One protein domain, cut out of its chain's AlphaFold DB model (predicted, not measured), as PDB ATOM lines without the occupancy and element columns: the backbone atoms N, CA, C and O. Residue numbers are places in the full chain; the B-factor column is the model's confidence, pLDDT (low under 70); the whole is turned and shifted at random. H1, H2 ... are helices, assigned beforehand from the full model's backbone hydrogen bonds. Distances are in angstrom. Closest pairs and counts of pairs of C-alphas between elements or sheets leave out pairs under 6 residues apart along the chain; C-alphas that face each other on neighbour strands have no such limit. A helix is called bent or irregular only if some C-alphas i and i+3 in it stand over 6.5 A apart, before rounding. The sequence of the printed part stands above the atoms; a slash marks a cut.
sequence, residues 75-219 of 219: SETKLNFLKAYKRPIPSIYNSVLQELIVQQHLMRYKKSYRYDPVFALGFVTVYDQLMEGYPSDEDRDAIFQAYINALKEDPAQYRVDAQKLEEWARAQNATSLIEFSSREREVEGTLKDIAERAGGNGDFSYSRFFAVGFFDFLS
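Overview. This is residues 75 to 219 of the 219 residues of an uncharacterized protein of Medicago truncatula (UniProt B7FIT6). Three groups of helices follow one another along an elongated body: H1, H2 and H4 at one end, H3 in the middle with H5 and H8 crossing it nearly at right angles, and H6 and H7 at the other end. H1 packs on both H2 and H4, and H7 crosses H6. The printed part has 145 residues with eight named helices, H1 to H8 in order along the chain, and no named strand; the class is all helix. The whole is compact, with a radius of gyration of the C-alphas of 16.3 A, and its outline, 49 by 33 by 21 A, is only just elongated.

Along the chain. H1 begins the printed part with residues 75 to 84, its C-alpha 75 at (2.652, -8.783, 42.361). H2, residues 91 to 108, is the longest helix at 25.1 A; it is neither bent nor irregular, but only just: C-alphas 92 and 95 are 6.1 A apart. H3 is residues 117 to 130, 19.6 A; H4 is residues 137 to 150, 19.8 A; H5 is residues 155 to 170, 22.7 A. H6, residues 174 to 182, is irregular, with C-alphas 178 and 181 7.6 A apart. H7 is residues 186 to 199, 20.0 A. H8, residues 208 to 217, ends with C-alpha 217 at (28.860, -8.918, 22.268).

Arrangement. H5 is the hub, touching H3, H4, H7 and H8. It stands about perpendicular to H3, at 80 degrees, with the closest C-alphas, Leu 121 and Ala 162, 4.0 A apart. H8 touches H3 at 84 degrees, about perpendicular; the C-alphas of Gly 122 and Gly 213, the closest, are 3.3 A apart. H5 touches H8 with residues 165 to 169 alone, closest at the C-alphas of Ala 169 and Phe 217, 5.6 A. H4 touches H5 with residues 144 to 149 alone, closest at the C-alphas of Gln 145 and Pro 155, 5.4 A. H1 touches H4 at a steep tilt of 39 degrees, opposite ways; the closest C-alphas, Phe 81 and Ala 150, are 5.0 A apart. H1 also touches H2, closest at the C-alphas of Lys 78 and Ile 101, 7.1 A. H5 and H7 only just touch, with 3 pairs of C-alphas within 8 A, the closest being Leu 165 and Val 187, 6.7 A. H6 and H7 touch about perpendicular, at 85 degrees, closest at the C-alphas of Phe 180 and Glu 188, 5.5 A. H7 and H8 are apart. Every O i to N i+4 pair is within hydrogen-bond range in H1, H3, H4, H5, H7 and H8; the count is 13 of 14 in H2 and 3 of 5 in H6.

Size, cuts and confidence. The C-alphas farthest apart, Pro 88 and Ser 182, are 49.7 A from each other. The printed part has no cut, and no link is long. The mean pLDDT of the printed part is 92.1 and that of H6 is 76; no printed residue is under 70.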
ATOM      1  N   SER A  75       3.038  -9.810  41.387       97.25
ATOM      2  CA  SER A  75       2.652  -8.783  42.361       97.25
ATOM      3  C   SER A  75       3.591  -8.740  43.565       97.25
ATOM      4  O   SER A  75       3.886  -7.658  44.070       97.25
ATOM      5  N   GLU A  76       4.089  -9.896  44.014       97.38
ATOM      6  CA  GLU A  76       5.065  -9.981  45.100       97.38
ATOM      7  C   GLU A  76       6.422  -9.408  44.681       97.38
ATOM      8  O   GLU A  76       6.984  -8.601  45.417       97.38
ATOM      9  N   THR A  77       6.915  -9.724  43.479       97.88
ATOM     10  CA  THR A  77       8.147  -9.119  42.942       97.88
ATOM     11  C   THR A  77       8.017  -7.600  42.812       97.88
ATOM     12  O   THR A  77       8.892  -6.874  43.281       97.88
ATOM     13  N   LYS A  78       6.906  -7.089  42.264       97.25
ATOM     14  CA  LYS A  78       6.656  -5.637  42.192       97.25
ATOM     15  C   LYS A  78       6.619  -4.991  43.574       97.25
ATOM     16  O   LYS A  78       7.198  -3.928  43.780       97.25
ATOM     17  N   LEU A  79       5.969  -5.641  44.539       97.00
ATOM     18  CA  LEU A  79       5.939  -5.169  45.918       97.00
ATOM     19  C   LEU A  79       7.340  -5.157  46.543       97.00
ATOM     20  O   LEU A  79       7.669  -4.218  47.263       97.00
ATOM     21  N   ASN A  80       8.165  -6.170  46.276       97.50
ATOM     22  CA  ASN A  80       9.541  -6.234  46.764       97.50
ATOM     23  C   ASN A  80      10.393  -5.099  46.189       97.50
ATOM     24  O   ASN A  80      11.116  -4.457  46.947       97.50
ATOM     25  N   PHE A  81      10.233  -4.779  44.903       97.81
ATOM     26  CA  PHE A  81      10.880  -3.622  44.282       97.81
ATOM     27  C   PHE A  81      10.492  -2.306  44.973       97.81
ATOM     28  O   PHE A  81      11.364  -1.556  45.401       97.81
ATOM     29  N   LEU A  82       9.192  -2.063  45.184       95.75
ATOM     30  CA  LEU A  82       8.704  -0.848  45.856       95.75
ATOM     31  C   LEU A  82       9.106  -0.769  47.341       95.75
ATOM     32  O   LEU A  82       9.210   0.315  47.911       95.75
ATOM     33  N   LYS A  83       9.322  -1.915  47.996       96.19
ATOM     34  CA  LYS A  83       9.863  -1.966  49.363       96.19
ATOM     35  C   LYS A  83      11.353  -1.635  49.397       96.19
ATOM     36  O   LYS A  83      11.790  -0.986  50.350       96.19
ATOM     37  N   ALA A  84      12.104  -2.102  48.399       96.25
ATOM     38  CA  ALA A  84      13.537  -1.879  48.270       96.25
ATOM     39  C   ALA A  84      13.855  -0.429  47.866       96.25
ATOM     40  O   ALA A  84      14.707   0.198  48.489       96.25
ATOM     41  N   TYR A  85      13.118   0.137  46.904       96.88
ATOM     42  CA  TYR A  85      13.274   1.520  46.457       96.88
ATOM     43  C   TYR A  85      12.046   2.367  46.814       96.88
ATOM     44  O   TYR A  85      10.990   2.262  46.196       96.88
ATOM     45  N   LYS A  86      12.189   3.220  47.838       95.19
ATOM     46  CA  LYS A  86      11.079   4.004  48.421       95.19
ATOM     47  C   LYS A  86      10.930   5.419  47.854       95.19
ATOM     48  O   LYS A  86       9.988   6.119  48.221       95.19
ATOM     49  N   ARG A  87      11.879   5.874  47.035       94.88
ATOM     50  CA  ARG A  87      11.854   7.219  46.446       94.88
ATOM     51  C   ARG A  87      10.918   7.227  45.227       94.88
ATOM     52  O   ARG A  87      10.749   6.190  44.584       94.88
ATOM     53  N   PRO A  88      10.272   8.358  44.910       94.19
ATOM     54  CA  PRO A  88       9.419   8.449  43.732       94.19
ATOM     55  C   PRO A  88      10.255   8.370  42.447       94.19
ATOM     56  O   PRO A  88      11.211   9.121  42.284       94.19
ATOM     57  N   ILE A  89       9.858   7.493  41.524       95.50
ATOM     58  CA  ILE A  89      10.452   7.379  40.184       95.50
ATOM     59  C   ILE A  89       9.573   8.173  39.203       95.50
ATOM     60  O   ILE A  89       8.352   7.964  39.204       95.50
ATOM     61  N   PRO A  90      10.136   9.051  38.348       95.19
ATOM     62  CA  PRO A  90       9.367   9.739  37.316       95.19
ATOM     63  C   PRO A  90       8.592   8.753  36.427       95.19
ATOM     64  O   PRO A  90       9.087   7.682  36.072       95.19
ATOM     65  N   SER A  91       7.364   9.116  36.050       93.88
ATOM     66  CA  SER A  91       6.417   8.205  35.386       93.88
ATOM     67  C   SER A  91       6.920   7.635  34.056       93.88
ATOM     68  O   SER A  91       6.589   6.491  33.735       93.88
ATOM     69  N   ILE A  92       7.739   8.396  33.323       93.00
ATOM     70  CA  ILE A  92       8.354   7.981  32.054       93.00
ATOM     71  C   ILE A  92       9.229   6.728  32.226       93.00
ATOM     72  O   ILE A  92       9.117   5.798  31.433       93.00
ATOM     73  N   TYR A  93      10.000   6.645  33.316       95.69
ATOM     74  CA  TYR A  93      10.841   5.486  33.633       95.69
ATOM     75  C   TYR A  93      10.050   4.398  34.361       95.69
ATOM     76  O   TYR A  93      10.148   3.221  34.023       95.69
ATOM     77  N   ASN A  94       9.227   4.778  35.348       94.62
ATOM     78  CA  ASN A  94       8.524   3.815  36.198       94.62
ATOM     79  C   ASN A  94       7.608   2.884  35.390       94.62
ATOM     80  O   ASN A  94       7.547   1.694  35.677       94.62
ATOM     81  N   SER A  95       6.918   3.402  34.372       94.44
ATOM     82  CA  SER A  95       6.025   2.585  33.538       94.44
ATOM     83  C   SER A  95       6.796   1.451  32.855       94.44
ATOM     84  O   SER A  95       6.428   0.284  32.990       94.44
ATOM     85  N   VAL A  96       7.928   1.781  32.227       95.56
ATOM     86  CA  VAL A  96       8.767   0.808  31.519       95.56
ATOM     87  C   VAL A  96       9.474  -0.138  32.492       95.56
ATOM     88  O   VAL A  96       9.475  -1.343  32.265       95.56
ATOM     89  N   LEU A  97       9.995   0.359  33.620       96.25
ATOM     90  CA  LEU A  97      10.606  -0.481  34.659       96.25
ATOM     91  C   LEU A  97       9.626  -1.531  35.193       96.25
ATOM     92  O   LEU A  97       9.984  -2.695  35.344       96.25
ATOM     93  N   GLN A  98       8.374  -1.149  35.456       95.50
ATOM     94  CA  GLN A  98       7.362  -2.085  35.946       95.50
ATOM     95  C   GLN A  98       6.994  -3.149  34.911       95.50
ATOM     96  O   GLN A  98       6.671  -4.272  35.301       95.50
ATOM     97  N   GLU A  99       7.016  -2.827  33.617       95.25
ATOM     98  CA  GLU A  99       6.854  -3.809  32.538       95.25
ATOM     99  C   GLU A  99       8.070  -4.734  32.435       95.25
ATOM    100  O   GLU A  99       7.904  -5.952  32.347       95.25
ATOM    101  N   LEU A 100       9.278  -4.174  32.535       95.94
ATOM    102  CA  LEU A 100      10.541  -4.912  32.520       95.94
ATOM    103  C   LEU A 100      10.590  -5.947  33.655       95.94
ATOM    104  O   LEU A 100      10.846  -7.124  33.397       95.94
ATOM    105  N   ILE A 101      10.196  -5.549  34.877       96.88
ATOM    106  CA  ILE A 101      10.078  -6.448  36.040       96.88
ATOM    107  C   ILE A 101       9.144  -7.621  35.730       96.88
ATOM    108  O   ILE A 101       9.456  -8.759  36.073       96.88
ATOM    109  N   VAL A 102       7.989  -7.375  35.097       96.56
ATOM    110  CA  VAL A 102       7.031  -8.446  34.759       96.56
ATOM    111  C   VAL A 102       7.654  -9.417  33.767       96.56
ATOM    112  O   VAL A 102       7.584 -10.628  33.970       96.56
ATOM    113  N   GLN A 103       8.265  -8.896  32.702       94.50
ATOM    114  CA  GLN A 103       8.871  -9.717  31.657       94.50
ATOM    115  C   GLN A 103       9.993 -10.588  32.225       94.50
ATOM    116  O   GLN A 103      10.013 -11.800  31.994       94.50
ATOM    117  N   GLN A 104      10.884 -10.002  33.026       95.38
ATOM    118  CA  GLN A 104      11.972 -10.748  33.643       95.38
ATOM    119  C   GLN A 104      11.482 -11.709  34.721       95.38
ATOM    120  O   GLN A 104      12.012 -12.807  34.809       95.38
ATOM    121  N   HIS A 105      10.440 -11.373  35.486       96.38
ATOM    122  CA  HIS A 105       9.831 -12.297  36.443       96.38
ATOM    123  C   HIS A 105       9.333 -13.575  35.754       96.38
ATOM    124  O   HIS A 105       9.660 -14.684  36.180       96.38
ATOM    125  N   LEU A 106       8.564 -13.433  34.669       94.06
ATOM    126  CA  LEU A 106       8.037 -14.580  33.920       94.06
ATOM    127  C   LEU A 106       9.161 -15.455  33.355       94.06
ATOM    128  O   LEU A 106       9.043 -16.678  33.317       94.06
ATOM    129  N   MET A 107      10.255 -14.823  32.945       92.44
ATOM    130  CA  MET A 107      11.444 -15.496  32.443       92.44
ATOM    131  C   MET A 107      12.208 -16.205  33.578       92.44
ATOM    132  O   MET A 107      12.473 -17.400  33.474       92.44
ATOM    133  N   ARG A 108      12.450 -15.523  34.704       93.75
ATOM    134  CA  ARG A 108      13.208 -15.992  35.877       93.75
ATOM    135  C   ARG A 108      12.618 -17.230  36.543       93.75
ATOM    136  O   ARG A 108      13.361 -18.075  37.047       93.75
ATOM    137  N   TYR A 109      11.291 -17.310  36.597       94.12
ATOM    138  CA  TYR A 109      10.567 -18.413  37.239       94.12
ATOM    139  C   TYR A 109      10.057 -19.460  36.239       94.12
ATOM    140  O   TYR A 109       9.333 -20.383  36.620       94.12
ATOM    141  N   LYS A 110      10.461 -19.369  34.964       91.50
ATOM    142  CA  LYS A 110      10.260 -20.449  33.993       91.50
ATOM    143  C   LYS A 110      11.085 -21.671  34.413       91.50
ATOM    144  O   LYS A 110      12.228 -21.540  34.834       91.50
ATOM    145  N   LYS A 111      10.538 -22.880  34.235       90.12
ATOM    146  CA  LYS A 111      11.223 -24.144  34.592       90.12
ATOM    147  C   LYS A 111      12.588 -24.322  33.920       90.12
ATOM    148  O   LYS A 111      13.483 -24.904  34.513       90.12
ATOM    149  N   SER A 112      12.727 -23.826  32.695       88.44
ATOM    150  CA  SER A 112      13.944 -23.912  31.888       88.44
ATOM    151  C   SER A 112      14.923 -22.757  32.136       88.44
ATOM    152  O   SER A 112      15.895 -22.614  31.394       88.44
ATOM    153  N   TYR A 113      14.644 -21.862  33.093       90.25
ATOM    154  CA  TYR A 113      15.520 -20.728  33.361       90.25
ATOM    155  C   TYR A 113      16.855 -21.193  33.934       90.25
ATOM    156  O   TYR A 113      16.911 -21.916  34.929       90.25
ATOM    157  N   ARG A 114      17.930 -20.696  33.332       91.06
ATOM    158  CA  ARG A 114      19.287 -20.777  33.851       91.06
ATOM    159  C   ARG A 114      19.934 -19.422  33.604       91.06
ATOM    160  O   ARG A 114      19.811 -18.892  32.502       91.06
ATOM    161  N   TYR A 115      20.581 -18.886  34.633       93.19
ATOM    162  CA  TYR A 115      21.339 -17.646  34.520       93.19
ATOM    163  C   TYR A 115      22.442 -17.786  33.464       93.19
ATOM    164  O   TYR A 115      23.043 -18.855  33.326       93.19
ATOM    165  N   ASP A 116      22.687 -16.703  32.734       93.12
ATOM    166  CA  ASP A 116      23.594 -16.662  31.596       93.12
ATOM    167  C   ASP A 116      24.305 -15.294  31.541       93.12
ATOM    168  O   ASP A 116      23.620 -14.268  31.540       93.12
ATOM    169  N   PRO A 117      25.646 -15.227  31.486       94.94
ATOM    170  CA  PRO A 117      26.358 -13.953  31.362       94.94
ATOM    171  C   PRO A 117      25.994 -13.139  30.112       94.94
ATOM    172  O   PRO A 117      25.982 -11.913  30.174       94.94
ATOM    173  N   VAL A 118      25.616 -13.786  29.000       95.50
ATOM    174  CA  VAL A 118      25.128 -13.089  27.793       95.50
ATOM    175  C   VAL A 118      23.770 -12.445  28.071       95.50
ATOM    176  O   VAL A 118      23.498 -11.329  27.632       95.50
ATOM    177  N   PHE A 119      22.916 -13.116  28.848       95.38
ATOM    178  CA  PHE A 119      21.674 -12.515  29.329       95.38
ATOM    179  C   PHE A 119      21.949 -11.304  30.227       95.38
ATOM    180  O   PHE A 119      21.299 -10.273  30.060       95.38
ATOM    181  N   ALA A 120      22.890 -11.428  31.169       96.50
ATOM    182  CA  ALA A 120      23.239 -10.355  32.092       96.50
ATOM    183  C   ALA A 120      23.766  -9.122  31.352       96.50
ATOM    184  O   ALA A 120      23.267  -8.026  31.606       96.50
ATOM    185  N   LEU A 121      24.672  -9.315  30.383       97.12
ATOM    186  CA  LEU A 121      25.144  -8.265  29.478       97.12
ATOM    187  C   LEU A 121      23.966  -7.555  28.812       97.12
ATOM    188  O   LEU A 121      23.777  -6.360  29.000       97.12
ATOM    189  N   GLY A 122      23.094  -8.299  28.130       96.81
ATOM    190  CA  GLY A 122      21.971  -7.687  27.428       96.81
ATOM    191  C   GLY A 122      20.955  -7.000  28.336       96.81
ATOM    192  O   GLY A 122      20.372  -5.989  27.948       96.81
ATOM    193  N   PHE A 123      20.727  -7.514  29.548       97.12
ATOM    194  CA  PHE A 123      19.887  -6.830  30.528       97.12
ATOM    195  C   PHE A 123      20.517  -5.511  30.986       97.12
ATOM    196  O   PHE A 123      19.825  -4.495  31.013       97.12
ATOM    197  N   VAL A 124      21.810  -5.524  31.324       97.56
ATOM    198  CA  VAL A 124      22.554  -4.332  31.746       97.56
ATOM    199  C   VAL A 124      22.532  -3.270  30.645       97.56
ATOM    200  O   VAL A 124      22.142  -2.139  30.925       97.56
ATOM    201  N   THR A 125      22.803  -3.645  29.393       96.81
ATOM    202  CA  THR A 125      22.764  -2.735  28.239       96.81
ATOM    203  C   THR A 125      21.377  -2.110  28.050       96.81
ATOM    204  O   THR A 125      21.257  -0.893  27.917       96.81
ATOM    205  N   VAL A 126      20.300  -2.908  28.108       96.81
ATOM    206  CA  VAL A 126      18.923  -2.382  28.007       96.81
ATOM    207  C   VAL A 126      18.586  -1.462  29.178       96.81
ATOM    208  O   VAL A 126      17.932  -0.440  28.982       96.81
ATOM    209  N   TYR A 127      18.995  -1.823  30.394       97.38
ATOM    210  CA  TYR A 127      18.738  -1.014  31.578       97.38
ATOM    211  C   TYR A 127      19.446   0.341  31.497       97.38
ATOM    212  O   TYR A 127      18.822   1.367  31.760       97.38
ATOM    213  N   ASP A 128      20.722   0.354  31.115       96.44
ATOM    214  CA  ASP A 128      21.512   1.580  31.038       96.44
ATOM    215  C   ASP A 128      20.972   2.522  29.957       96.44
ATOM    216  O   ASP A 128      20.819   3.713  30.216       96.44
ATOM    217  N   GLN A 129      20.566   1.984  28.802       95.56
ATOM    218  CA  GLN A 129      19.873   2.752  27.759       95.56
ATOM    219  C   GLN A 129      18.506   3.265  28.225       95.56
ATOM    220  O   GLN A 129      18.143   4.411  27.973       95.56
ATOM    221  N   LEU A 130      17.728   2.437  28.928       95.69
ATOM    222  CA  LEU A 130      16.424   2.839  29.458       95.69
ATOM    223  C   LEU A 130      16.549   3.982  30.471       95.69
ATOM    224  O   LEU A 130      15.681   4.851  30.540       95.69
ATOM    225  N   MET A 131      17.599   3.948  31.285       96.31
ATOM    226  CA  MET A 131      17.849   4.912  32.353       96.31
ATOM    227  C   MET A 131      18.772   6.052  31.905       96.31
ATOM    228  O   MET A 131      19.235   6.839  32.736       96.31
ATOM    229  N   GLU A 132      19.019   6.173  30.600       95.31
ATOM    230  CA  GLU A 132      19.752   7.288  30.024       95.31
ATOM    231  C   GLU A 132      19.013   8.609  30.310       95.31
ATOM    232  O   GLU A 132      17.783   8.717  30.227       95.31
ATOM    233  N   GLY A 133      19.769   9.622  30.734       94.25
ATOM    234  CA  GLY A 133      19.218  10.922  31.118       94.25
ATOM    235  C   GLY A 133      18.449  10.945  32.446       94.25
ATOM    236  O   GLY A 133      17.826  11.965  32.751       94.25
ATOM    237  N   TYR A 134      18.477   9.870  33.248       95.81
ATOM    238  CA  TYR A 134      17.898   9.899  34.594       95.81
ATOM    239  C   TYR A 134      18.613  10.962  35.462       95.81
ATOM    240  O   TYR A 134      19.838  11.044  35.413       95.81
ATOM    241  N   PRO A 135      17.904  11.777  36.274       92.06
ATOM    242  CA  PRO A 135      18.503  12.958  36.915       92.06
ATOM    243  C   PRO A 135      19.640  12.712  37.924       92.06
ATOM    244  O   PRO A 135      20.395  13.639  38.204       92.06
ATOM    245  N   SER A 136      19.729  11.517  38.513       95.25
ATOM    246  CA  SER A 136      20.758  11.140  39.493       95.25
ATOM    247  C   SER A 136      21.306   9.757  39.165       95.25
ATOM    248  O   SER A 136      20.555   8.781  39.094       95.25
ATOM    249  N   ASP A 137      22.625   9.678  39.001       94.88
ATOM    250  CA  ASP A 137      23.327   8.418  38.763       94.88
ATOM    251  C   ASP A 137      23.236   7.495  39.988       94.88
ATOM    252  O   ASP A 137      23.037   6.290  39.847       94.88
ATOM    253  N   GLU A 138      23.264   8.056  41.203       96.31
ATOM    254  CA  GLU A 138      23.118   7.281  42.438       96.31
ATOM    255  C   GLU A 138      21.737   6.626  42.538       96.31
ATOM    256  O   GLU A 138      21.609   5.485  42.985       96.31
ATOM    257  N   ASP A 139      20.687   7.341  42.123       96.50
ATOM    258  CA  ASP A 139      19.344   6.777  42.049       96.50
ATOM    259  C   ASP A 139      19.234   5.722  40.947       96.50
ATOM    260  O   ASP A 139      18.588   4.698  41.171       96.50
ATOM    261  N   ARG A 140      19.886   5.914  39.791       96.62
ATOM    262  CA  ARG A 140      19.933   4.896  38.732       96.62
ATOM    263  C   ARG A 140      20.540   3.594  39.252       96.62
ATOM    264  O   ARG A 140      19.964   2.528  39.030       96.62
ATOM    265  N   ASP A 141      21.642   3.662  39.987       97.06
ATOM    266  CA  ASP A 141      22.287   2.467  40.535       97.06
ATOM    267  C   ASP A 141      21.466   1.844  41.671       97.06
ATOM    268  O   ASP A 141      21.307   0.621  41.740       97.06
ATOM    269  N   ALA A 142      20.856   2.665  42.531       97.81
ATOM    270  CA  ALA A 142      19.969   2.184  43.587       97.81
ATOM    271  C   ALA A 142      18.717   1.484  43.025       97.81
ATOM    272  O   ALA A 142      18.288   0.462  43.568       97.81
ATOM    273  N   ILE A 143      18.142   1.998  41.932       98.00
ATOM    274  CA  ILE A 143      17.014   1.365  41.238       98.00
ATOM    275  C   ILE A 143      17.452   0.034  40.625       98.00
ATOM    276  O   ILE A 143      16.721  -0.947  40.766       98.00
ATOM    277  N   PHE A 144      18.645  -0.042  40.026       98.25
ATOM    278  CA  PHE A 144      19.183  -1.279  39.449       98.25
ATOM    279  C   PHE A 144      19.321  -2.364  40.519       98.25
ATOM    280  O   PHE A 144      18.826  -3.482  40.366       98.25
ATOM    281  N   GLN A 145      19.929  -2.009  41.654       98.12
ATOM    282  CA  GLN A 145      20.073  -2.914  42.788       98.12
ATOM    283  C   GLN A 145      18.711  -3.357  43.324       98.12
ATOM    284  O   GLN A 145      18.485  -4.549  43.524       98.12
ATOM    285  N   ALA A 146      17.777  -2.426  43.536       98.19
ATOM    286  CA  ALA A 146      16.434  -2.749  44.010       98.19
ATOM    287  C   ALA A 146      15.675  -3.665  43.037       98.19
ATOM    288  O   ALA A 146      14.973  -4.577  43.475       98.19
ATOM    289  N   TYR A 147      15.834  -3.441  41.733       98.00
ATOM    290  CA  TYR A 147      15.227  -4.227  40.666       98.00
ATOM    291  C   TYR A 147      15.712  -5.683  40.704       98.00
ATOM    292  O   TYR A 147      14.897  -6.603  40.792       98.00
ATOM    293  N   ILE A 148      17.031  -5.905  40.689       97.81
ATOM    294  CA  ILE A 148      17.607  -7.257  40.637       97.81
ATOM    295  C   ILE A 148      17.350  -8.005  41.954       97.81
ATOM    296  O   ILE A 148      16.914  -9.160  41.952       97.81
ATOM    297  N   ASN A 149      17.476  -7.313  43.090       97.56
ATOM    298  CA  ASN A 149      17.163  -7.882  44.400       97.56
ATOM    299  C   ASN A 149      15.685  -8.289  44.525       97.56
ATOM    300  O   ASN A 149      15.370  -9.297  45.163       97.56
ATOM    301  N   ALA A 150      14.755  -7.558  43.898       97.25
ATOM    302  CA  ALA A 150      13.333  -7.913  43.909       97.25
ATOM    303  C   ALA A 150      13.042  -9.258  43.218       97.25
ATOM    304  O   ALA A 150      12.072  -9.937  43.578       97.25
ATOM    305  N   LEU A 151      13.893  -9.657  42.268       96.12
ATOM    306  CA  LEU A 151      13.866 -10.947  41.571       96.12
ATOM    307  C   LEU A 151      14.650 -12.050  42.304       96.12
ATOM    308  O   LEU A 151      14.656 -13.197  41.851       96.12
ATOM    309  N   LYS A 152      15.239 -11.733  43.467       95.56
ATOM    310  CA  LYS A 152      16.115 -12.615  44.256       95.56
ATOM    311  C   LYS A 152      17.368 -13.041  43.481       95.56
ATOM    312  O   LYS A 152      17.761 -14.206  43.525       95.56
ATOM    313  N   GLU A 153      17.961 -12.100  42.759       95.81
ATOM    314  CA  GLU A 153      19.240 -12.264  42.067       95.81
ATOM    315  C   GLU A 153      20.269 -11.258  42.591       95.81
ATOM    316  O   GLU A 153      19.925 -10.390  43.395       95.81
ATOM    317  N   ASP A 154      21.529 -11.400  42.172       97.38
ATOM    318  CA  ASP A 154      22.629 -10.550  42.631       97.38
ATOM    319  C   ASP A 154      22.946  -9.433  41.614       97.38
ATOM    320  O   ASP A 154      23.425  -9.724  40.515       97.38
ATOM    321  N   PRO A 155      22.720  -8.147  41.951       97.56
ATOM    322  CA  PRO A 155      23.057  -7.039  41.061       97.56
ATOM    323  C   PRO A 155      24.560  -6.916  40.787       97.56
ATOM    324  O   PRO A 155      24.935  -6.462  39.705       97.56
ATOM    325  N   ALA A 156      25.420  -7.296  41.736       97.44
ATOM    326  CA  ALA A 156      26.866  -7.206  41.549       97.44
ATOM    327  C   ALA A 156      27.331  -8.212  40.492       97.44
ATOM    328  O   ALA A 156      28.049  -7.833  39.567       97.44
ATOM    329  N   GLN A 157      26.845  -9.455  40.576       97.25
ATOM    330  CA  GLN A 157      27.104 -10.487  39.577       97.25
ATOM    331  C   GLN A 157      26.729 -10.021  38.162       97.25
ATOM    332  O   GLN A 157      27.545 -10.141  37.255       97.25
ATOM    333  N   TYR A 158      25.547  -9.419  37.979       97.62
ATOM    334  CA  TYR A 158      25.113  -8.920  36.668       97.62
ATOM    335  C   TYR A 158      26.093  -7.910  36.063       97.62
ATOM    336  O   TYR A 158      26.429  -8.008  34.887       97.62
ATOM    337  N   ARG A 159      26.550  -6.934  36.859       97.62
ATOM    338  CA  ARG A 159      27.472  -5.886  36.395       97.62
ATOM    339  C   ARG A 159      28.863  -6.439  36.096       97.62
ATOM    340  O   ARG A 159      29.432  -6.094  35.067       97.62
ATOM    341  N   VAL A 160      29.384  -7.307  36.965       97.19
ATOM    342  CA  VAL A 160      30.709  -7.920  36.793       97.19
ATOM    343  C   VAL A 160      30.734  -8.831  35.567       97.19
ATOM    344  O   VAL A 160      31.644  -8.716  34.748       97.19
ATOM    345  N   ASP A 161      29.734  -9.699  35.412       96.31
ATOM    346  CA  ASP A 161      29.660 -10.629  34.285       96.31
ATOM    347  C   ASP A 161      29.462  -9.885  32.958       96.31
ATOM    348  O   ASP A 161      30.130 -10.211  31.976       96.31
ATOM    349  N   ALA A 162      28.605  -8.856  32.939       96.62
ATOM    350  CA  ALA A 162      28.411  -7.994  31.775       96.62
ATOM    351  C   ALA A 162      29.719  -7.306  31.362       96.62
ATOM    352  O   ALA A 162      30.152  -7.454  30.220       96.62
ATOM    353  N   GLN A 163      30.389  -6.629  32.300       95.62
ATOM    354  CA  GLN A 163      31.648  -5.930  32.033       95.62
ATOM    355  C   GLN A 163      32.728  -6.890  31.528       95.62
ATOM    356  O   GLN A 163      33.413  -6.607  30.549       95.62
ATOM    357  N   LYS A 164      32.869  -8.050  32.170       94.62
ATOM    358  CA  LYS A 164      33.852  -9.066  31.787       94.62
ATOM    359  C   LYS A 164      33.623  -9.583  30.370       94.62
ATOM    360  O   LYS A 164      34.580  -9.769  29.618       94.62
ATOM    361  N   LEU A 165      32.366  -9.857  30.025       93.75
ATOM    362  CA  LEU A 165      32.003 -10.365  28.709       93.75
ATOM    363  C   LEU A 165      32.220  -9.300  27.626       93.75
ATOM    364  O   LEU A 165      32.751  -9.615  26.562       93.75
ATOM    365  N   GLU A 166      31.883  -8.047  27.922       92.44
ATOM    366  CA  GLU A 166      32.101  -6.908  27.032       92.44
ATOM    367  C   GLU A 166      33.599  -6.630  26.808       92.44
ATOM    368  O   GLU A 166      34.053  -6.500  25.674       92.44
ATOM    369  N   GLU A 167      34.411  -6.606  27.868       92.75
ATOM    370  CA  GLU A 167      35.867  -6.440  27.765       92.75
ATOM    371  C   GLU A 167      36.515  -7.564  26.955       92.75
ATOM    372  O   GLU A 167      37.403  -7.313  26.135       92.75
ATOM    373  N   TRP A 168      36.054  -8.802  27.150       91.19
ATOM    374  CA  TRP A 168      36.505  -9.928  26.347       91.19
ATOM    375  C   TRP A 168      36.131  -9.743  24.875       91.19
ATOM    376  O   TRP A 168      36.996  -9.949  24.025       91.19
ATOM    377  N   ALA A 169      34.896  -9.328  24.576       89.75
ATOM    378  CA  ALA A 169      34.416  -9.106  23.213       89.75
ATOM    379  C   ALA A 169      35.232  -8.028  22.491       89.75
ATOM    380  O   ALA A 169      35.766  -8.281  21.411       89.75
ATOM    381  N   ARG A 170      35.454  -6.874  23.139       89.25
ATOM    382  CA  ARG A 170      36.267  -5.772  22.592       89.25
ATOM    383  C   ARG A 170      37.721  -6.168  22.320       89.25
ATOM    384  O   ARG A 170      38.378  -5.564  21.475       89.25
ATOM    385  N   ALA A 171      38.247  -7.153  23.047       87.44
ATOM    386  CA  ALA A 171      39.604  -7.656  22.858       87.44
ATOM    387  C   ALA A 171      39.727  -8.685  21.717       87.44
ATOM    388  O   ALA A 171      40.847  -9.093  21.395       87.44
ATOM    389  N   GLN A 172      38.613  -9.130  21.122       85.88
ATOM    390  CA  GLN A 172      38.623 -10.132  20.060       85.88
ATOM    391  C   GLN A 172      38.647  -9.530  18.657       85.88
ATOM    392  O   GLN A 172      38.204  -8.418  18.395       85.88
ATOM    393  N   ASN A 173      39.177 -10.318  17.726       82.00
ATOM    394  CA  ASN A 173      39.023 -10.111  16.294       82.00
ATOM    395  C   ASN A 173      38.112 -11.210  15.728       82.00
ATOM    396  O   ASN A 173      37.886 -12.232  16.372       82.00
ATOM    397  N   ALA A 174      37.588 -11.020  14.513       77.31
ATOM    398  CA  ALA A 174      36.628 -11.956  13.917       77.31
ATOM    399  C   ALA A 174      37.123 -13.419  13.913       77.31
ATOM    400  O   ALA A 174      36.335 -14.340  14.108       77.31
ATOM    401  N   THR A 175      38.430 -13.642  13.746       75.19
ATOM    402  CA  THR A 175      39.028 -14.983  13.760       75.19
ATOM    403  C   THR A 175      39.076 -15.578  15.171       75.19
ATOM    404  O   THR A 175      38.678 -16.726  15.361       75.19
ATOM    405  N   SER A 176      39.499 -14.810  16.184       75.25
ATOM    406  CA  SER A 176      39.542 -15.283  17.576       75.25
ATOM    407  C   SER A 176      38.153 -15.505  18.167       75.25
ATOM    408  O   SER A 176      37.987 -16.385  19.011       75.25
ATOM    409  N   LEU A 177      37.159 -14.760  17.680       76.56
ATOM    410  CA  LEU A 177      35.757 -14.913  18.048       76.56
ATOM    411  C   LEU A 177      35.175 -16.251  17.583       76.56
ATOM    412  O   LEU A 177      34.376 -16.828  18.304       76.56
ATOM    413  N   ILE A 178      35.571 -16.757  16.411       78.00
ATOM    414  CA  ILE A 178      35.101 -18.054  15.887       78.00
ATOM    415  C   ILE A 178      35.861 -19.215  16.550       78.00
ATOM    416  O   ILE A 178      35.298 -20.281  16.781       78.00
ATOM    417  N   GLU A 179      37.128 -19.004  16.911       77.56
ATOM    418  CA  GLU A 179      37.985 -20.018  17.538       77.56
ATOM    419  C   GLU A 179      37.829 -20.123  19.066       77.56
ATOM    420  O   GLU A 179      38.596 -20.848  19.708       77.56
ATOM    421  N   PHE A 180      36.853 -19.438  19.675       77.56
ATOM    422  CA  PHE A 180      36.669 -19.426  21.134       77.56
ATOM    423  C   PHE A 180      36.527 -20.835  21.729       77.56
ATOM    424  O   PHE A 180      37.037 -21.096  22.815       77.56
ATOM    425  N   SER A 181      35.933 -21.777  20.987       73.00
ATOM    426  CA  SER A 181      35.743 -23.168  21.416       73.00
ATOM    427  C   SER A 181      37.044 -23.964  21.577       73.00
ATOM    428  O   SER A 181      37.023 -25.057  22.140       73.00
ATOM    429  N   SER A 182      38.169 -23.453  21.063       74.50
ATOM    430  CA  SER A 182      39.491 -24.084  21.176       74.50
ATOM    431  C   SER A 182      40.270 -23.664  22.429       74.50
ATOM    432  O   SER A 182      41.332 -24.221  22.706       74.50
ATOM    433  N   ARG A 183      39.767 -22.676  23.185       75.69
ATOM    434  CA  ARG A 183      40.447 -22.068  24.338       75.69
ATOM    435  C   ARG A 183      39.675 -22.360  25.624       75.69
ATOM    436  O   ARG A 183      38.462 -22.225  25.663       75.69
ATOM    437  N   GLU A 184      40.389 -22.691  26.697       75.31
ATOM    438  CA  GLU A 184      39.798 -23.083  27.990       75.31
ATOM    439  C   GLU A 184      39.976 -21.986  29.059       75.31
ATOM    440  O   GLU A 184      40.378 -22.234  30.195       75.31
ATOM    441  N   ARG A 185      39.764 -20.727  28.666       82.19
ATOM    442  CA  ARG A 185      39.729 -19.591  29.597       82.19
ATOM    443  C   ARG A 185      38.302 -19.380  30.098       82.19
ATOM    444  O   ARG A 185      37.357 -19.949  29.571       82.19
ATOM    445  N   GLU A 186      38.147 -18.591  31.153       85.31
ATOM    446  CA  GLU A 186      36.889 -18.519  31.903       85.31
ATOM    447  C   GLU A 186      35.688 -18.033  31.067       85.31
ATOM    448  O   GLU A 186      34.609 -18.629  31.127       85.31
ATOM    449  N   VAL A 187      35.871 -16.987  30.250       86.94
ATOM    450  CA  VAL A 187      34.809 -16.465  29.370       86.94
ATOM    451  C   VAL A 187      34.540 -17.441  28.226       86.94
ATOM    452  O   VAL A 187      33.387 -17.772  27.967       86.94
ATOM    453  N   GLU A 188      35.589 -17.970  27.594       88.50
ATOM    454  CA  GLU A 188      35.479 -18.959  26.519       88.50
ATOM    455  C   GLU A 188      34.757 -20.243  26.969       88.50
ATOM    456  O   GLU A 188      33.882 -20.736  26.259       88.50
ATOM    457  N   GLY A 189      35.050 -20.740  28.174       88.69
ATOM    458  CA  GLY A 189      34.368 -21.891  28.769       88.69
ATOM    459  C   GLY A 189      32.893 -21.613  29.060       88.69
ATOM    460  O   GLY A 189      32.038 -22.461  28.801       88.69
ATOM    461  N   THR A 190      32.569 -20.399  29.517       89.06
ATOM    462  CA  THR A 190      31.174 -19.972  29.700       89.06
ATOM    463  C   THR A 190      30.442 -19.934  28.358       89.06
ATOM    464  O   THR A 190      29.371 -20.518  28.226       89.06
ATOM    465  N   LEU A 191      31.033 -19.316  27.332       90.00
ATOM    466  CA  LEU A 191      30.464 -19.260  25.983       90.00
ATOM    467  C   LEU A 191      30.278 -20.652  25.373       90.00
ATOM    468  O   LEU A 191      29.289 -20.894  24.684       90.00
ATOM    469  N   LYS A 192      31.195 -21.581  25.648       90.19
ATOM    470  CA  LYS A 192      31.091 -22.975  25.214       90.19
ATOM    471  C   LYS A 192      29.912 -23.692  25.874       90.19
ATOM    472  O   LYS A 192      29.121 -24.290  25.154       90.19
ATOM    473  N   ASP A 193      29.727 -23.563  27.193       90.00
ATOM    474  CA  ASP A 193      28.535 -24.093  27.886       90.00
ATOM    475  C   ASP A 193      27.241 -23.513  27.296       90.00
ATOM    476  O   ASP A 193      26.278 -24.243  27.062       90.00
ATOM    477  N   ILE A 194      27.218 -22.210  27.000       90.56
ATOM    478  CA  ILE A 194      26.063 -21.551  26.379       90.56
ATOM    479  C   ILE A 194      25.793 -22.129  24.986       90.56
ATOM    480  O   ILE A 194      24.652 -22.475  24.681       90.56
ATOM    481  N   ALA A 195      26.827 -22.266  24.153       89.38
ATOM    482  CA  ALA A 195      26.715 -22.797  22.798       89.38
ATOM    483  C   ALA A 195      26.247 -24.261  22.789       89.38
ATOM    484  O   ALA A 195      25.357 -24.616  22.017       89.38
ATOM    485  N   GLU A 196      26.782 -25.099  23.679       90.38
ATOM    486  CA  GLU A 196      26.353 -26.493  23.846       90.38
ATOM    487  C   GLU A 196      24.888 -26.581  24.294       90.38
ATOM    488  O   GLU A 196      24.117 -27.377  23.752       90.38
ATOM    489  N   ARG A 197      24.465 -25.721  25.230       89.69
ATOM    490  CA  ARG A 197      23.061 -25.637  25.658       89.69
ATOM    491  C   ARG A 197      22.131 -25.167  24.546       89.69
ATOM    492  O   ARG A 197      21.035 -25.705  24.425       89.69
ATOM    493  N   ALA A 198      22.541 -24.164  23.773       87.88
ATOM    494  CA  ALA A 198      21.737 -23.588  22.701       87.88
ATOM    495  C   ALA A 198      21.656 -24.499  21.461       87.88
ATOM    496  O   ALA A 198      20.644 -24.482  20.765       87.88
ATOM    497  N   GLY A 199      22.702 -25.286  21.186       85.56
ATOM    498  CA  GLY A 199      22.761 -26.228  20.064       85.56
ATOM    499  C   GLY A 199      22.241 -27.638  20.373       85.56
ATOM    500  O   GLY A 199      22.045 -28.427  19.450       85.56
ATOM    501  N   GLY A 200      22.039 -27.981  21.647       84.50
ATOM    502  CA  GLY A 200      21.519 -29.281  22.069       84.50
ATOM    503  C   GLY A 200      19.995 -29.417  21.948       84.50
ATOM    504  O   GLY A 200      19.269 -28.450  21.758       84.50
ATOM    505  N   ASN A 201      19.481 -30.635  22.155       74.38
ATOM    506  CA  ASN A 201      18.035 -30.932  22.174       74.38
ATOM    507  C   ASN A 201      17.336 -30.532  23.497       74.38
ATOM    508  O   ASN A 201      16.267 -31.054  23.813       74.38
ATOM    509  N   GLY A 202      17.974 -29.692  24.318       74.44
ATOM    510  CA  GLY A 202      17.476 -29.284  25.632       74.44
ATOM    511  C   GLY A 202      16.607 -28.025  25.585       74.44
ATOM    512  O   GLY A 202      16.580 -27.298  24.595       74.44
ATOM    513  N   ASP A 203      15.930 -27.728  26.697       77.50
ATOM    514  CA  ASP A 203      15.148 -26.497  26.847       77.50
ATOM    515  C   ASP A 203      16.069 -25.288  27.092       77.50
ATOM    516  O   ASP A 203      16.308 -24.879  28.233       77.50
ATOM    517  N   PHE A 204      16.588 -24.683  26.022       86.75
ATOM    518  CA  PHE A 204      17.271 -23.392  26.104       86.75
ATOM    519  C   PHE A 204      16.257 -22.245  26.244       86.75
ATOM    520  O   PHE A 204      15.342 -22.075  25.434       86.75
ATOM    521  N   SER A 205      16.415 -21.418  27.280       84.50
ATOM    522  CA  SER A 205      15.544 -20.260  27.512       84.50
ATOM    523  C   SER A 205      16.040 -19.029  26.763       84.50
ATOM    524  O   SER A 205      16.673 -18.151  27.341       84.50
ATOM    525  N   TYR A 206      15.694 -18.937  25.482       89.69
ATOM    526  CA  TYR A 206      15.905 -17.707  24.726       89.69
ATOM    527  C   TYR A 206      15.040 -16.562  25.276       89.69
ATOM    528  O   TYR A 206      13.869 -16.748  25.621       89.69
ATOM    529  N   SER A 207      15.611 -15.361  25.336       91.69
ATOM    530  CA  SER A 207      14.917 -14.142  25.747       91.69
ATOM    531  C   SER A 207      15.395 -12.945  24.928       91.69
ATOM    532  O   SER A 207      16.466 -12.980  24.322       91.69
ATOM    533  N   ARG A 208      14.622 -11.852  24.941       92.69
ATOM    534  CA  ARG A 208      15.035 -10.599  24.291       92.69
ATOM    535  C   ARG A 208      16.356 -10.073  24.861       92.69
ATOM    536  O   ARG A 208      17.174  -9.593  24.092       92.69
ATOM    537  N   PHE A 209      16.583 -10.201  26.167       94.75
ATOM    538  CA  PHE A 209      17.841  -9.780  26.787       94.75
ATOM    539  C   PHE A 209      19.021 -10.618  26.301       94.75
ATOM    540  O   PHE A 209      20.053 -10.056  25.975       94.75
ATOM    541  N   PHE A 210      18.849 -11.933  26.133       94.62
ATOM    542  CA  PHE A 210      19.884 -12.764  25.513       94.62
ATOM    543  C   PHE A 210      20.224 -12.283  24.094       94.62
ATOM    544  O   PHE A 210      21.392 -12.173  23.742       94.62
ATOM    545  N   ALA A 211      19.211 -11.944  23.291       94.75
ATOM    546  CA  ALA A 211      19.414 -11.419  21.941       94.75
ATOM    547  C   ALA A 211      20.199 -10.100  21.929       94.75
ATOM    548  O   ALA A 211      21.104  -9.939  21.116       94.75
ATOM    549  N   VAL A 212      19.847  -9.172  22.826       95.69
ATOM    550  CA  VAL A 212      20.534  -7.881  22.944       95.69
ATOM    551  C   VAL A 212      21.966  -8.078  23.418       95.69
ATOM    552  O   VAL A 212      22.866  -7.517  22.814       95.69
ATOM    553  N   GLY A 213      22.197  -8.913  24.430       95.00
ATOM    554  CA  GLY A 213      23.547  -9.170  24.928       95.00
ATOM    555  C   GLY A 213      24.421  -9.857  23.891       95.00
ATOM    556  O   GLY A 213      25.588  -9.523  23.756       95.00
ATOM    557  N   PHE A 214      23.850 -10.763  23.099       93.06
ATOM    558  CA  PHE A 214      24.563 -11.368  21.979       93.06
ATOM    559  C   PHE A 214      24.863 -10.356  20.865       93.06
ATOM    560  O   PHE A 214      25.931 -10.409  20.272       93.06
ATOM    561  N   PHE A 215      23.948  -9.428  20.578       93.69
ATOM    562  CA  PHE A 215      24.197  -8.351  19.619       93.69
ATOM    563  C   PHE A 215      25.307  -7.407  20.096       93.69
ATOM    564  O   PHE A 215      26.210  -7.100  19.326       93.69
ATOM    565  N   ASP A 216      25.257  -6.994  21.361       91.50
ATOM    566  CA  ASP A 216      26.250  -6.114  21.985       91.50
ATOM    567  C   ASP A 216      27.630  -6.785  22.040       91.50
ATOM    568  O   ASP A 216      28.643  -6.188  21.709       91.50
ATOM    569  N   PHE A 217      27.659  -8.087  22.328       88.75
ATOM    570  CA  PHE A 217      28.860  -8.918  22.268       88.75
ATOM    571  C   PHE A 217      29.491  -9.015  20.866       88.75
ATOM    572  O   PHE A 217      30.684  -9.282  20.749       88.75
ATOM    573  N   LEU A 218      28.702  -8.850  19.800       86.88
ATOM    574  CA  LEU A 218      29.174  -8.887  18.409       86.88
ATOM    575  C   LEU A 218      29.454  -7.499  17.816       86.88
ATOM    576  O   LEU A 218      29.903  -7.430  16.667       86.88
ATOM    577  N   SER A 219      29.122  -6.430  18.543       82.94
ATOM    578  CA  SER A 219      29.252  -5.040  18.091       82.94
ATOM    579  C   SER A 219      30.662  -4.506  18.321       82.94
ATOM    580  O   SER A 219      31.157  -3.805  17.408       82.94
TER     581      SER A 219